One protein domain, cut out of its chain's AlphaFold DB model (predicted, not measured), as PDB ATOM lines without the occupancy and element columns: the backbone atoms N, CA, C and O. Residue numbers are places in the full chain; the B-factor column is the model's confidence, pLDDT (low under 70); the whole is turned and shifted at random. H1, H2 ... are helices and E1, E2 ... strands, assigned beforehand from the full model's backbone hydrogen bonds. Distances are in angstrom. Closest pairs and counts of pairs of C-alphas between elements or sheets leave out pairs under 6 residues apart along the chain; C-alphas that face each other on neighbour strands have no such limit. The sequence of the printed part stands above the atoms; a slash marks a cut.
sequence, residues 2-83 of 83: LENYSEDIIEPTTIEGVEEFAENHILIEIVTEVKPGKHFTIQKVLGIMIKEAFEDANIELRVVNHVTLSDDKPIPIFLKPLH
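What this domain is: This is residues 2 to 83 of the 83 residues of the protein "Mechanosensitive ion channel family protein" of Okeania sp. SIO2D1 (UniProt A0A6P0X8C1). A long two-stranded hairpin, E1 and E2, and one long helix, H2, make a loose V: they come together where E2 leads into the first part of H2 and spread apart toward the other end of the helix, with the one-turn helix H1 at the closed end. From the end of H2 a long tail with no named element, residues 57 to 83, leads away, and its residues 68 to 74 and 76 to 83 stick out from the rest. The printed part has 82 residues with two named helices and two named strands, in the order H1, E1, E2, H2, and the sheet E1 - E2 is antiparallel. The class is mixed, helices and strands; the whole is loose, with a radius of gyration of the C-alphas of 16.6 A and spans of 44 by 32 by 31 A.

How they stand to each other: H1, residues 5 to 8, is joined by a tight link to E1, residues 9 to 21, which bends by 57 degrees at residue 12. A tight link of 4 residues leads to E2, residues 26 to 34, and the two strands form a hairpin, antiparallel with 164 degrees between their directions. N 14 and O 31, 2.9 A apart, and N 27 and O 20, also 2.9 A apart, are within hydrogen-bond range. Another tight link of 4 residues leads to H2, residues 39 to 56. H1 and H2 only just touch, with 3 pairs of C-alphas within 8 A, made by residues 42 to 45 of H2 alone; the closest C-alphas are those of Tyr 5 and Ile 42, 6.8 A apart. E2 and H2 have 1 pair of C-alphas within 8 A, those of Val 34 and Ile 42, 7.8 A apart. E1 and H2 are apart, but only just, with closest C-alphas at 8.1 A. In H2 every O i to N i+4 pair is within hydrogen-bond range, while H1 is too short for such a pair and has its one O i to N i+3 pair within range.

Where its parts are: H1 begins at C-alpha 5, (-33.669, -3.176, 152.317). E1 is 28.9 A from first to last C-alpha, and E2 is 25.1 A, ending at C-alpha 34, (-37.873, -4.804, 143.760). H2 is 25.4 A long and ends at C-alpha 56, (-12.157, -5.046, 150.710).

The domain as a whole: The two C-alphas farthest apart are those of Ile 10 and His 83, 48.3 A. The printed part has no cut, and its three links are tight. Residues 52 to 58, of which 52 to 56 belong to H2, stand free. The mean pLDDT of the printed part is 74.7, and residues 2 to 4 and 62 to 83 are under 70.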
ATOM      1  N   LEU A   2     -29.026   1.140 157.351       54.00
ATOM      2  CA  LEU A   2     -29.002   0.102 156.300       54.00
ATOM      3  C   LEU A   2     -30.053  -0.989 156.603       54.00
ATOM      4  O   LEU A   2     -30.054  -2.060 156.007       54.00
ATOM      5  N   GLU A   3     -30.924  -0.735 157.579       53.59
ATOM      6  CA  GLU A   3     -31.790  -1.753 158.162       53.59
ATOM      7  C   GLU A   3     -33.001  -2.001 157.244       53.59
ATOM      8  O   GLU A   3     -33.782  -1.093 156.966       53.59
ATOM      9  N   ASN A   4     -33.107  -3.250 156.774       66.31
ATOM     10  CA  ASN A   4     -34.220  -3.884 156.049       66.31
ATOM     11  C   ASN A   4     -34.495  -3.517 154.582       66.31
ATOM     12  O   ASN A   4     -35.626  -3.649 154.117       66.31
ATOM     13  N   TYR A   5     -33.472  -3.211 153.778       77.81
ATOM     14  CA  TYR A   5     -33.669  -3.176 152.317       77.81
ATOM     15  C   TYR A   5     -34.064  -4.549 151.728       77.81
ATOM     16  O   TYR A   5     -34.669  -4.606 150.662       77.81
ATOM     17  N   SER A   6     -33.775  -5.657 152.428       80.88
ATOM     18  CA  SER A   6     -34.150  -7.006 151.984       80.88
ATOM     19  C   SER A   6     -35.661  -7.195 151.859       80.88
ATOM     20  O   SER A   6     -36.103  -7.998 151.049       80.88
ATOM     21  N   GLU A   7     -36.468  -6.461 152.633       90.56
ATOM     22  CA  GLU A   7     -37.929  -6.522 152.521       90.56
ATOM     23  C   GLU A   7     -38.444  -5.871 151.236       90.56
ATOM     24  O   GLU A   7     -39.577  -6.127 150.827       90.56
ATOM     25  N   ASP A   8     -37.650  -5.001 150.615       89.88
ATOM     26  CA  ASP A   8     -37.999  -4.302 149.382       89.88
ATOM     27  C   ASP A   8     -37.580  -5.078 148.121       89.88
ATOM     28  O   ASP A   8     -37.961  -4.680 147.021       89.88
ATOM     29  N   ILE A   9     -36.851  -6.188 148.277       91.94
ATOM     30  CA  ILE A   9     -36.430  -7.090 147.200       91.94
ATOM     31  C   ILE A   9     -37.496  -8.178 147.005       91.94
ATOM     32  O   ILE A   9     -37.912  -8.831 147.961       91.94
ATOM     33  N   ILE A  10     -37.954  -8.347 145.765       92.50
ATOM     34  CA  ILE A  10     -38.884  -9.406 145.348       92.50
ATOM     35  C   ILE A  10     -38.083 -10.635 144.913       92.50
ATOM     36  O   ILE A  10     -38.327 -11.728 145.420       92.50
ATOM     37  N   GLU A  11     -37.092 -10.432 144.042       90.31
ATOM     38  CA  GLU A  11     -36.166 -11.471 143.588       90.31
ATOM     39  C   GLU A  11     -34.717 -11.069 143.880       90.31
ATOM     40  O   GLU A  11     -34.361  -9.895 143.719       90.31
ATOM     41  N   PRO A  12     -33.871 -12.013 144.334       88.50
ATOM     42  CA  PRO A  12     -32.487 -11.724 144.687       88.50
ATOM     43  C   PRO A  12     -31.703 -11.165 143.496       88.50
ATOM     44  O   PRO A  12     -31.998 -11.470 142.346       88.50
ATOM     45  N   THR A  13     -30.665 -10.381 143.787       87.69
ATOM     46  CA  THR A  13     -29.777  -9.851 142.751       87.69
ATOM     47  C   THR A  13     -29.109 -10.984 141.972       87.69
ATOM     48  O   THR A  13     -28.414 -11.813 142.564       87.69
ATOM     49  N   THR A  14     -29.281 -10.994 140.652       87.50
ATOM     50  CA  THR A  14     -28.568 -11.873 139.719       87.50
ATOM     51  C   THR A  14     -27.507 -11.085 138.961       87.50
ATOM     52  O   THR A  14     -27.621  -9.874 138.771       87.50
ATOM     53  N   ILE A  15     -26.440 -11.779 138.561       87.81
ATOM     54  CA  ILE A  15     -25.440 -11.259 137.627       87.81
ATOM     55  C   ILE A  15     -25.772 -11.889 136.280       87.81
ATOM     56  O   ILE A  15     -25.620 -13.101 136.132       87.81
ATOM     57  N   GLU A  16     -26.238 -11.086 135.328       79.06
ATOM     58  CA  GLU A  16     -26.608 -11.575 133.992       79.06
ATOM     59  C   GLU A  16     -25.361 -11.848 133.140       79.06
ATOM     60  O   GLU A  16     -25.338 -12.770 132.323       79.06
ATOM     61  N   GLY A  17     -24.270 -11.127 133.407       76.69
ATOM     62  CA  GLY A  17     -22.972 -11.396 132.809       76.69
ATOM     63  C   GLY A  17     -22.177 -10.133 132.530       76.69
ATOM     64  O   GLY A  17     -22.380  -9.088 133.148       76.69
ATOM     65  N   VAL A  18     -21.221 -10.269 131.614       82.81
ATOM     66  CA  VAL A  18     -20.463  -9.137 131.089       82.81
ATOM     67  C   VAL A  18     -21.137  -8.653 129.815       82.81
ATOM     68  O   VAL A  18     -21.127  -9.362 128.811       82.81
ATOM     69  N   GLU A  19     -21.660  -7.436 129.869       79.88
ATOM     70  CA  GLU A  19     -22.272  -6.752 128.731       79.88
ATOM     71  C   GLU A  19     -21.212  -6.210 127.771       79.88
ATOM     72  O   GLU A  19     -21.355  -6.285 126.552       79.88
ATOM     73  N   GLU A  20     -20.110  -5.686 128.315       81.38
ATOM     74  CA  GLU A  20     -19.044  -5.083 127.519       81.38
ATOM     75  C   GLU A  20     -17.664  -5.388 128.102       81.38
ATOM     76  O   GLU A  20     -17.416  -5.228 129.298       81.38
ATOM     77  N   PHE A  21     -16.740  -5.770 127.222       82.62
ATOM     78  CA  PHE A  21     -15.306  -5.752 127.482       82.62
ATOM     79  C   PHE A  21     -14.667  -4.665 126.619       82.62
ATOM     80  O   PHE A  21     -14.613  -4.793 125.396       82.62
ATOM     81  N   ALA A  22     -14.143  -3.627 127.260       80.62
ATOM     82  CA  ALA A  22     -13.423  -2.544 126.609       80.62
ATOM     83  C   ALA A  22     -11.946  -2.538 127.024       80.62
ATOM     84  O   ALA A  22     -11.519  -3.257 127.925       80.62
ATOM     85  N   GLU A  23     -11.149  -1.684 126.381       78.94
ATOM     86  CA  GLU A  23      -9.710  -1.575 126.657       78.94
ATOM     87  C   GLU A  23      -9.408  -1.202 128.119       78.94
ATOM     88  O   GLU A  23      -8.389  -1.608 128.675       78.94
ATOM     89  N   ASN A  24     -10.295  -0.437 128.757       80.62
ATOM     90  CA  ASN A  24     -10.076   0.130 130.086       80.62
ATOM     91  C   ASN A  24     -11.172  -0.193 131.112       80.62
ATOM     92  O   ASN A  24     -11.054   0.255 132.253       80.62
ATOM     93  N   HIS A  25     -12.228  -0.915 130.729       79.69
ATOM     94  CA  HIS A  25     -13.323  -1.247 131.635       79.69
ATOM     95  C   HIS A  25     -14.054  -2.527 131.225       79.69
ATOM     96  O   HIS A  25     -13.950  -3.004 130.096       79.69
ATOM     97  N   ILE A  26     -14.799  -3.070 132.184       82.12
ATOM     98  CA  ILE A  26     -15.741  -4.166 131.994       82.12
ATOM     99  C   ILE A  26     -17.093  -3.657 132.483       82.12
ATOM    100  O   ILE A  26     -17.178  -3.142 133.601       82.12
ATOM    101  N   LEU A  27     -18.128  -3.791 131.661       82.50
ATOM    102  CA  LEU A  27     -19.502  -3.511 132.057       82.50
ATOM    103  C   LEU A  27     -20.177  -4.817 132.467       82.50
ATOM    104  O   LEU A  27     -20.263  -5.749 131.673       82.50
ATOM    105  N   ILE A  28     -20.642  -4.881 133.712       84.50
ATOM    106  CA  ILE A  28     -21.357  -6.034 134.264       84.50
ATOM    107  C   ILE A  28     -22.804  -5.616 134.491       84.50
ATOM    108  O   ILE A  28     -23.047  -4.622 135.181       84.50
ATOM    109  N   GLU A  29     -23.749  -6.378 133.946       83.50
ATOM    110  CA  GLU A  29     -25.166  -6.187 134.244       83.50
ATOM    111  C   GLU A  29     -25.570  -7.020 135.459       83.50
ATOM    112  O   GLU A  29     -25.295  -8.221 135.563       83.50
ATOM    113  N   ILE A  30     -26.232  -6.343 136.396       85.75
ATOM    114  CA  ILE A  30     -26.884  -6.965 137.539       85.75
ATOM    115  C   ILE A  30     -28.353  -6.573 137.533       85.75
ATOM    116  O   ILE A  30     -28.698  -5.405 137.332       85.75
ATOM    117  N   VAL A  31     -29.218  -7.543 137.796       87.44
ATOM    118  CA  VAL A  31     -30.667  -7.344 137.827       87.44
ATOM    119  C   VAL A  31     -31.162  -7.661 139.227       87.44
ATOM    120  O   VAL A  31     -30.672  -8.562 139.899       87.44
ATOM    121  N   THR A  32     -32.085  -6.857 139.740       87.88
ATOM    122  CA  THR A  32     -32.740  -7.099 141.031       87.88
ATOM    123  C   THR A  32     -34.189  -6.683 140.905       87.88
ATOM    124  O   THR A  32     -34.472  -5.517 140.615       87.88
ATOM    125  N   GLU A  33     -35.110  -7.612 141.140       90.81
ATOM    126  CA  GLU A  33     -36.528  -7.277 141.167       90.81
ATOM    127  C   GLU A  33     -36.895  -6.705 142.534       90.81
ATOM    128  O   GLU A  33     -36.571  -7.267 143.582       90.81
ATOM    129  N   VAL A  34     -37.574  -5.560 142.540       92.81
ATOM    130  CA  VAL A  34     -37.873  -4.804 143.760       92.81
ATOM    131  C   VAL A  34     -39.312  -4.319 143.774       92.81
ATOM    132  O   VAL A  34     -39.950  -4.144 142.734       92.81
ATOM    133  N   LYS A  35     -39.818  -4.017 144.970       93.06
ATOM    134  CA  LYS A  35     -41.138  -3.410 145.141       93.06
ATOM    135  C   LYS A  35     -41.240  -2.070 144.388       93.06
ATOM    136  O   LYS A  35     -40.272  -1.297 144.350       93.06
ATOM    137  N   PRO A  36     -42.425  -1.724 143.846       92.88
ATOM    138  CA  PRO A  36     -42.648  -0.435 143.200       92.88
ATOM    139  C   PRO A  36     -42.222   0.747 144.081       92.88
ATOM    140  O   PRO A  36     -42.524   0.802 145.273       92.88
ATOM    141  N   GLY A  37     -41.499   1.701 143.488       91.94
ATOM    142  CA  GLY A  37     -40.990   2.886 144.187       91.94
ATOM    143  C   GLY A  37     -39.714   2.676 145.014       91.94
ATOM    144  O   GLY A  37     -39.231   3.637 145.609       91.94
ATOM    145  N   LYS A  38     -39.136   1.466 145.042       90.38
ATOM    146  CA  LYS A  38     -37.919   1.166 145.825       90.38
ATOM    147  C   LYS A  38     -36.621   1.133 145.018       90.38
ATOM    148  O   LYS A  38     -35.550   1.162 145.616       90.38
ATOM    149  N   HIS A  39     -36.703   1.159 143.686       86.38
ATOM    150  CA  HIS A  39     -35.555   1.035 142.776       86.38
ATOM    151  C   HIS A  39     -34.399   1.994 143.097       86.38
ATOM    152  O   HIS A  39     -33.272   1.536 143.236       86.38
ATOM    153  N   PHE A  40     -34.648   3.291 143.320       86.25
ATOM    154  CA  PHE A  40     -33.571   4.236 143.651       86.25
ATOM    155  C   PHE A  40     -32.894   3.948 144.996       86.25
ATOM    156  O   PHE A  40     -31.683   4.122 145.129       86.25
ATOM    157  N   THR A  41     -33.660   3.536 146.007       88.44
ATOM    158  CA  THR A  41     -33.105   3.206 147.324       88.44
ATOM    159  C   THR A  41     -32.250   1.949 147.232       88.44
ATOM    160  O   THR A  41     -31.110   1.964 147.689       88.44
ATOM    161  N   ILE A  42     -32.763   0.899 146.585       88.38
ATOM    162  CA  ILE A  42     -32.029  -0.356 146.395       88.38
ATOM    163  C   ILE A  42     -30.778  -0.143 145.543       88.38
ATOM    164  O   ILE A  42     -29.712  -0.613 145.924       88.38
ATOM    165  N   GLN A  43     -30.856   0.648 144.470       86.31
ATOM    166  CA  GLN A  43     -29.696   0.984 143.640       86.31
ATOM    167  C   GLN A  43     -28.584   1.664 144.451       86.31
ATOM    168  O   GLN A  43     -27.414   1.321 144.302       86.31
ATOM    169  N   LYS A  44     -28.929   2.608 145.338       87.12
ATOM    170  CA  LYS A  44     -27.943   3.260 146.214       87.12
ATOM    171  C   LYS A  44     -27.317   2.282 147.201       87.12
ATOM    172  O   LYS A  44     -26.106   2.318 147.383       87.12
ATOM    173  N   VAL A  45     -28.127   1.428 147.829       89.81
ATOM    174  CA  VAL A  45     -27.638   0.422 148.782       89.81
ATOM    175  C   VAL A  45     -26.700  -0.565 148.089       89.81
ATOM    176  O   VAL A  45     -25.575  -0.736 148.549       89.81
ATOM    177  N   LEU A  46     -27.107  -1.138 146.952       88.12
ATOM    178  CA  LEU A  46     -26.262  -2.039 146.165       88.12
ATOM    179  C   LEU A  46     -24.974  -1.347 145.710       88.12
ATOM    180  O   LEU A  46     -23.904  -1.930 145.825       88.12
ATOM    181  N   GLY A  47     -25.046  -0.089 145.265       87.31
ATOM    182  CA  GLY A  47     -23.860   0.681 144.882       87.31
ATOM    183  C   GLY A  47     -22.858   0.864 146.027       87.31
ATOM    184  O   GLY A  47     -21.655   0.749 145.808       87.31
ATOM    185  N   ILE A  48     -23.340   1.100 147.252       89.69
ATOM    186  CA  ILE A  48     -22.487   1.167 148.450       89.69
ATOM    187  C   ILE A  48     -21.870  -0.204 148.741       89.69
ATOM    188  O   ILE A  48     -20.657  -0.284 148.901       89.69
ATOM    189  N   MET A  49     -22.666  -1.277 148.729       89.56
ATOM    190  CA  MET A  49     -22.175  -2.638 148.986       89.56
ATOM    191  C   MET A  49     -21.124  -3.086 147.966       89.56
ATOM    192  O   MET A  49     -20.125  -3.692 148.337       89.56
ATOM    193  N   ILE A  50     -21.328  -2.775 146.683       88.75
ATOM    194  CA  ILE A  50     -20.366  -3.080 145.616       88.75
ATOM    195  C   ILE A  50     -19.075  -2.295 145.844       88.75
ATOM    196  O   ILE A  50     -17.994  -2.865 145.751       88.75
ATOM    197  N   LYS A  51     -19.173  -1.006 146.184       87.88
ATOM    198  CA  LYS A  51     -18.000  -0.182 146.493       87.88
ATOM    199  C   LYS A  51     -17.206  -0.744 147.672       87.88
ATOM    200  O   LYS A  51     -15.998  -0.902 147.546       87.88
ATOM    201  N   GLU A  52     -17.875  -1.073 148.773       92.19
ATOM    202  CA  GLU A  52     -17.249  -1.667 149.962       92.19
ATOM    203  C   GLU A  52     -16.598  -3.019 149.634       92.19
ATOM    204  O   GLU A  52     -15.437  -3.239 149.961       92.19
ATOM    205  N   ALA A  53     -17.286  -3.887 148.888       89.75
ATOM    206  CA  ALA A  53     -16.737  -5.174 148.467       89.75
ATOM    207  C   ALA A  53     -15.498  -5.029 147.562       89.75
ATOM    208  O   ALA A  53     -14.566  -5.826 147.657       89.75
ATOM    209  N   PHE A  54     -15.469  -4.021 146.686       90.56
ATOM    210  CA  PHE A  54     -14.308  -3.737 145.838       90.56
ATOM    211  C   PHE A  54     -13.137  -3.189 146.658       90.56
ATOM    212  O   PHE A  54     -11.996  -3.586 146.416       90.56
ATOM    213  N   GLU A  55     -13.406  -2.327 147.641       91.88
ATOM    214  CA  GLU A  55     -12.398  -1.827 148.582       91.88
ATOM    215  C   GLU A  55     -11.782  -2.977 149.395       91.88
ATOM    216  O   GLU A  55     -10.556  -3.107 149.426       91.88
ATOM    217  N   ASP A  56     -12.605  -3.868 149.952       96.62
ATOM    218  CA  ASP A  56     -12.157  -5.046 150.710       96.62
ATOM    219  C   ASP A  56     -11.352  -6.031 149.849       96.62
ATOM    220  O   ASP A  56     -10.387  -6.645 150.313       96.62
ATOM    221  N   ALA A  57     -11.715  -6.166 148.572       95.25
ATOM    222  CA  ALA A  57     -11.001  -6.994 147.605       95.25
ATOM    223  C   ALA A  57      -9.751  -6.313 147.011       95.25
ATOM    224  O   ALA A  57      -9.061  -6.920 146.189       95.25
ATOM    225  N   ASN A  58      -9.447  -5.072 147.409       93.75
ATOM    226  CA  ASN A  58      -8.362  -4.253 146.868       93.75
ATOM    227  C   ASN A  58      -8.440  -4.097 145.331       93.75
ATOM    228  O   ASN A  58      -7.426  -4.137 144.626       93.75
ATOM    229  N   ILE A  59      -9.661  -3.934 144.813       89.12
ATOM    230  CA  ILE A  59      -9.962  -3.664 143.405       89.12
ATOM    231  C   ILE A  59     -10.109  -2.149 143.224       89.12
ATOM    232  O   ILE A  59     -10.971  -1.512 143.826       89.12
ATOM    233  N   GLU A  60      -9.271  -1.558 142.371       82.25
ATOM    234  CA  GLU A  60      -9.295  -0.117 142.105       82.25
ATOM    235  C   GLU A  60     -10.530   0.271 141.270       82.25
ATOM    236  O   GLU A  60     -10.618  -0.032 140.078       82.25
ATOM    237  N   LEU A  61     -11.472   0.995 141.880       72.69
ATOM    238  CA  LEU A  61     -12.567   1.642 141.158       72.69
ATOM    239  C   LEU A  61     -12.061   2.926 140.498       72.69
ATOM    240  O   LEU A  61     -11.888   3.959 141.148       72.69
ATOM    241  N   ARG A  62     -11.853   2.886 139.182       68.50
ATOM    242  CA  ARG A  62     -11.583   4.100 138.406       68.50
ATOM    243  C   ARG A  62     -12.894   4.814 138.125       68.50
ATOM    244  O   ARG A  62     -13.765   4.278 137.447       68.50
ATOM    245  N   VAL A  63     -13.026   6.042 138.625       58.41
ATOM    246  CA  VAL A  63     -14.156   6.909 138.275       58.41
ATOM    247  C   VAL A  63     -14.002   7.316 136.813       58.41
ATOM    248  O   VAL A  63     -13.273   8.250 136.481       58.41
ATOM    249  N   VAL A  64     -14.680   6.594 135.929       54.38
ATOM    250  CA  VAL A  64     -14.892   7.026 134.552       54.38
ATOM    251  C   VAL A  64     -16.150   7.884 134.564       54.38
ATOM    252  O   VAL A  64     -17.249   7.399 134.823       54.38
ATOM    253  N   ASN A  65     -15.995   9.189 134.340       44.59
ATOM    254  CA  ASN A  65     -17.140  10.076 134.164       44.59
ATOM    255  C   ASN A  65     -17.829   9.713 132.841       44.59
ATOM    256  O   ASN A  65     -17.447  10.213 131.783       44.59
ATOM    257  N   HIS A  66     -18.827   8.831 132.887       41.91
ATOM    258  CA  HIS A  66     -19.682   8.565 131.738       41.91
ATOM    259  C   HIS A  66     -20.607   9.768 131.530       41.91
ATOM    260  O   HIS A  66     -21.537  10.008 132.300       41.91
ATOM    261  N   VAL A  67     -20.333  10.556 130.491       42.25
ATOM    262  CA  VAL A  67     -21.296  11.528 129.968       42.25
ATOM    263  C   VAL A  67     -22.260  10.749 129.081       42.25
ATOM    264  O   VAL A  67     -21.981  10.516 127.908       42.25
ATOM    265  N   THR A  68     -23.386  10.313 129.642       38.69
ATOM    266  CA  THR A  68     -24.471   9.742 128.839       38.69
ATOM    267  C   THR A  68     -25.154  10.881 128.086       38.69
ATOM    268  O   THR A  68     -25.885  11.679 128.672       38.69
ATOM    269  N   LEU A  69     -24.883  10.982 126.786       40.28
ATOM    270  CA  LEU A  69     -25.601  11.875 125.881       40.28
ATOM    271  C   LEU A  69     -26.968  11.252 125.579       40.28
ATOM    272  O   LEU A  69     -27.115  10.498 124.623       40.28
ATOM    273  N   SER A  70     -27.974  11.529 126.406       40.09
ATOM    274  CA  SER A  70     -29.361  11.342 125.980       40.09
ATOM    275  C   SER A  70     -29.700  12.461 124.990       40.09
ATOM    276  O   SER A  70     -29.639  13.636 125.351       40.09
ATOM    277  N   ASP A  71     -30.027  12.078 123.757       48.75
ATOM    278  CA  ASP A  71     -30.478  12.933 122.653       48.75
ATOM    279  C   ASP A  71     -29.439  13.925 122.097       48.75
ATOM    280  O   ASP A  71     -29.591  15.139 122.219       48.75
ATOM    281  N   ASP A  72     -28.403  13.392 121.436       45.88
ATOM    282  CA  ASP A  72     -27.648  13.993 120.310       45.88
ATOM    283  C   ASP A  72     -27.193  15.468 120.419       45.88
ATOM    284  O   ASP A  72     -26.860  16.121 119.426       45.88
ATOM    285  N   LYS A  73     -27.127  16.026 121.630       37.78
ATOM    286  CA  LYS A  73     -26.617  17.374 121.879       37.78
ATOM    287  C   LYS A  73     -25.549  17.334 122.964       37.78
ATOM    288  O   LYS A  73     -25.873  17.100 124.127       37.78
ATOM    289  N   PRO A  74     -24.277  17.604 122.624       39.00
ATOM    290  CA  PRO A  74     -23.243  17.749 123.633       39.00
ATOM    291  C   PRO A  74     -23.538  18.975 124.502       39.00
ATOM    292  O   PRO A  74     -23.684  20.093 124.002       39.00
ATOM    293  N   ILE A  75     -23.618  18.770 125.816       45.31
ATOM    294  CA  ILE A  75     -23.659  19.861 126.791       45.31
ATOM    295  C   ILE A  75     -22.212  20.324 127.022       45.31
ATOM    296  O   ILE A  75     -21.372  19.507 127.406       45.31
ATOM    297  N   PRO A  76     -21.879  21.610 126.815       37.84
ATOM    298  CA  PRO A  76     -20.539  22.106 127.086       37.84
ATOM    299  C   PRO A  76     -20.296  22.154 128.598       37.84
ATOM    300  O   PRO A  76     -20.939  22.919 129.318       37.84
ATOM    301  N   ILE A  77     -19.342  21.361 129.085       46.81
ATOM    302  CA  ILE A  77     -18.857  21.470 130.462       46.81
ATOM    303  C   ILE A  77     -17.691  22.460 130.476       46.81
ATOM    304  O   ILE A  77     -16.589  22.159 130.020       46.81
ATOM    305  N   PHE A  78     -17.923  23.651 131.030       45.12
ATOM    306  CA  PHE A  78     -16.841  24.552 131.420       45.12
ATOM    307  C   PHE A  78     -16.191  24.013 132.696       45.12
ATOM    308  O   PHE A  78     -16.664  24.269 133.803       45.12
ATOM    309  N   LEU A  79     -15.098  23.263 132.550       43.38
ATOM    310  CA  LEU A  79     -14.238  22.916 133.677       43.38
ATOM    311  C   LEU A  79     -13.475  24.176 134.099       43.38
ATOM    312  O   LEU A  79     -12.530  24.596 133.430       43.38
ATOM    313  N   LYS A  80     -13.899  24.816 135.194       36.78
ATOM    314  CA  LYS A  80     -13.039  25.795 135.867       36.78
ATOM    315  C   LYS A  80     -11.918  25.040 136.592       36.78
ATOM    316  O   LYS A  80     -12.218  24.056 137.268       36.78
ATOM    317  N   PRO A  81     -10.657  25.489 136.482       42.00
ATOM    318  CA  PRO A  81      -9.570  24.921 137.264       42.00
ATOM    319  C   PRO A  81      -9.848  25.121 138.760       42.00
ATOM    320  O   PRO A  81     -10.269  26.202 139.178       42.00
ATOM    321  N   LEU A  82      -9.623  24.072 139.552       47.88
ATOM    322  CA  LEU A  82      -9.494  24.194 141.002       47.88
ATOM    323  C   LEU A  82      -8.155  24.896 141.277       47.88
ATOM    324  O   LEU A  82      -7.127  24.468 140.752       47.88
ATOM    325  N   HIS A  83      -8.213  26.011 142.008       52.81
ATOM    326  CA  HIS A  83      -7.044  26.754 142.484       52.81
ATOM    327  C   HIS A  83      -6.243  25.954 143.510       52.81
ATOM    328  O   HIS A  83      -6.884  25.238 144.313       52.81
TER     329      HIS A  83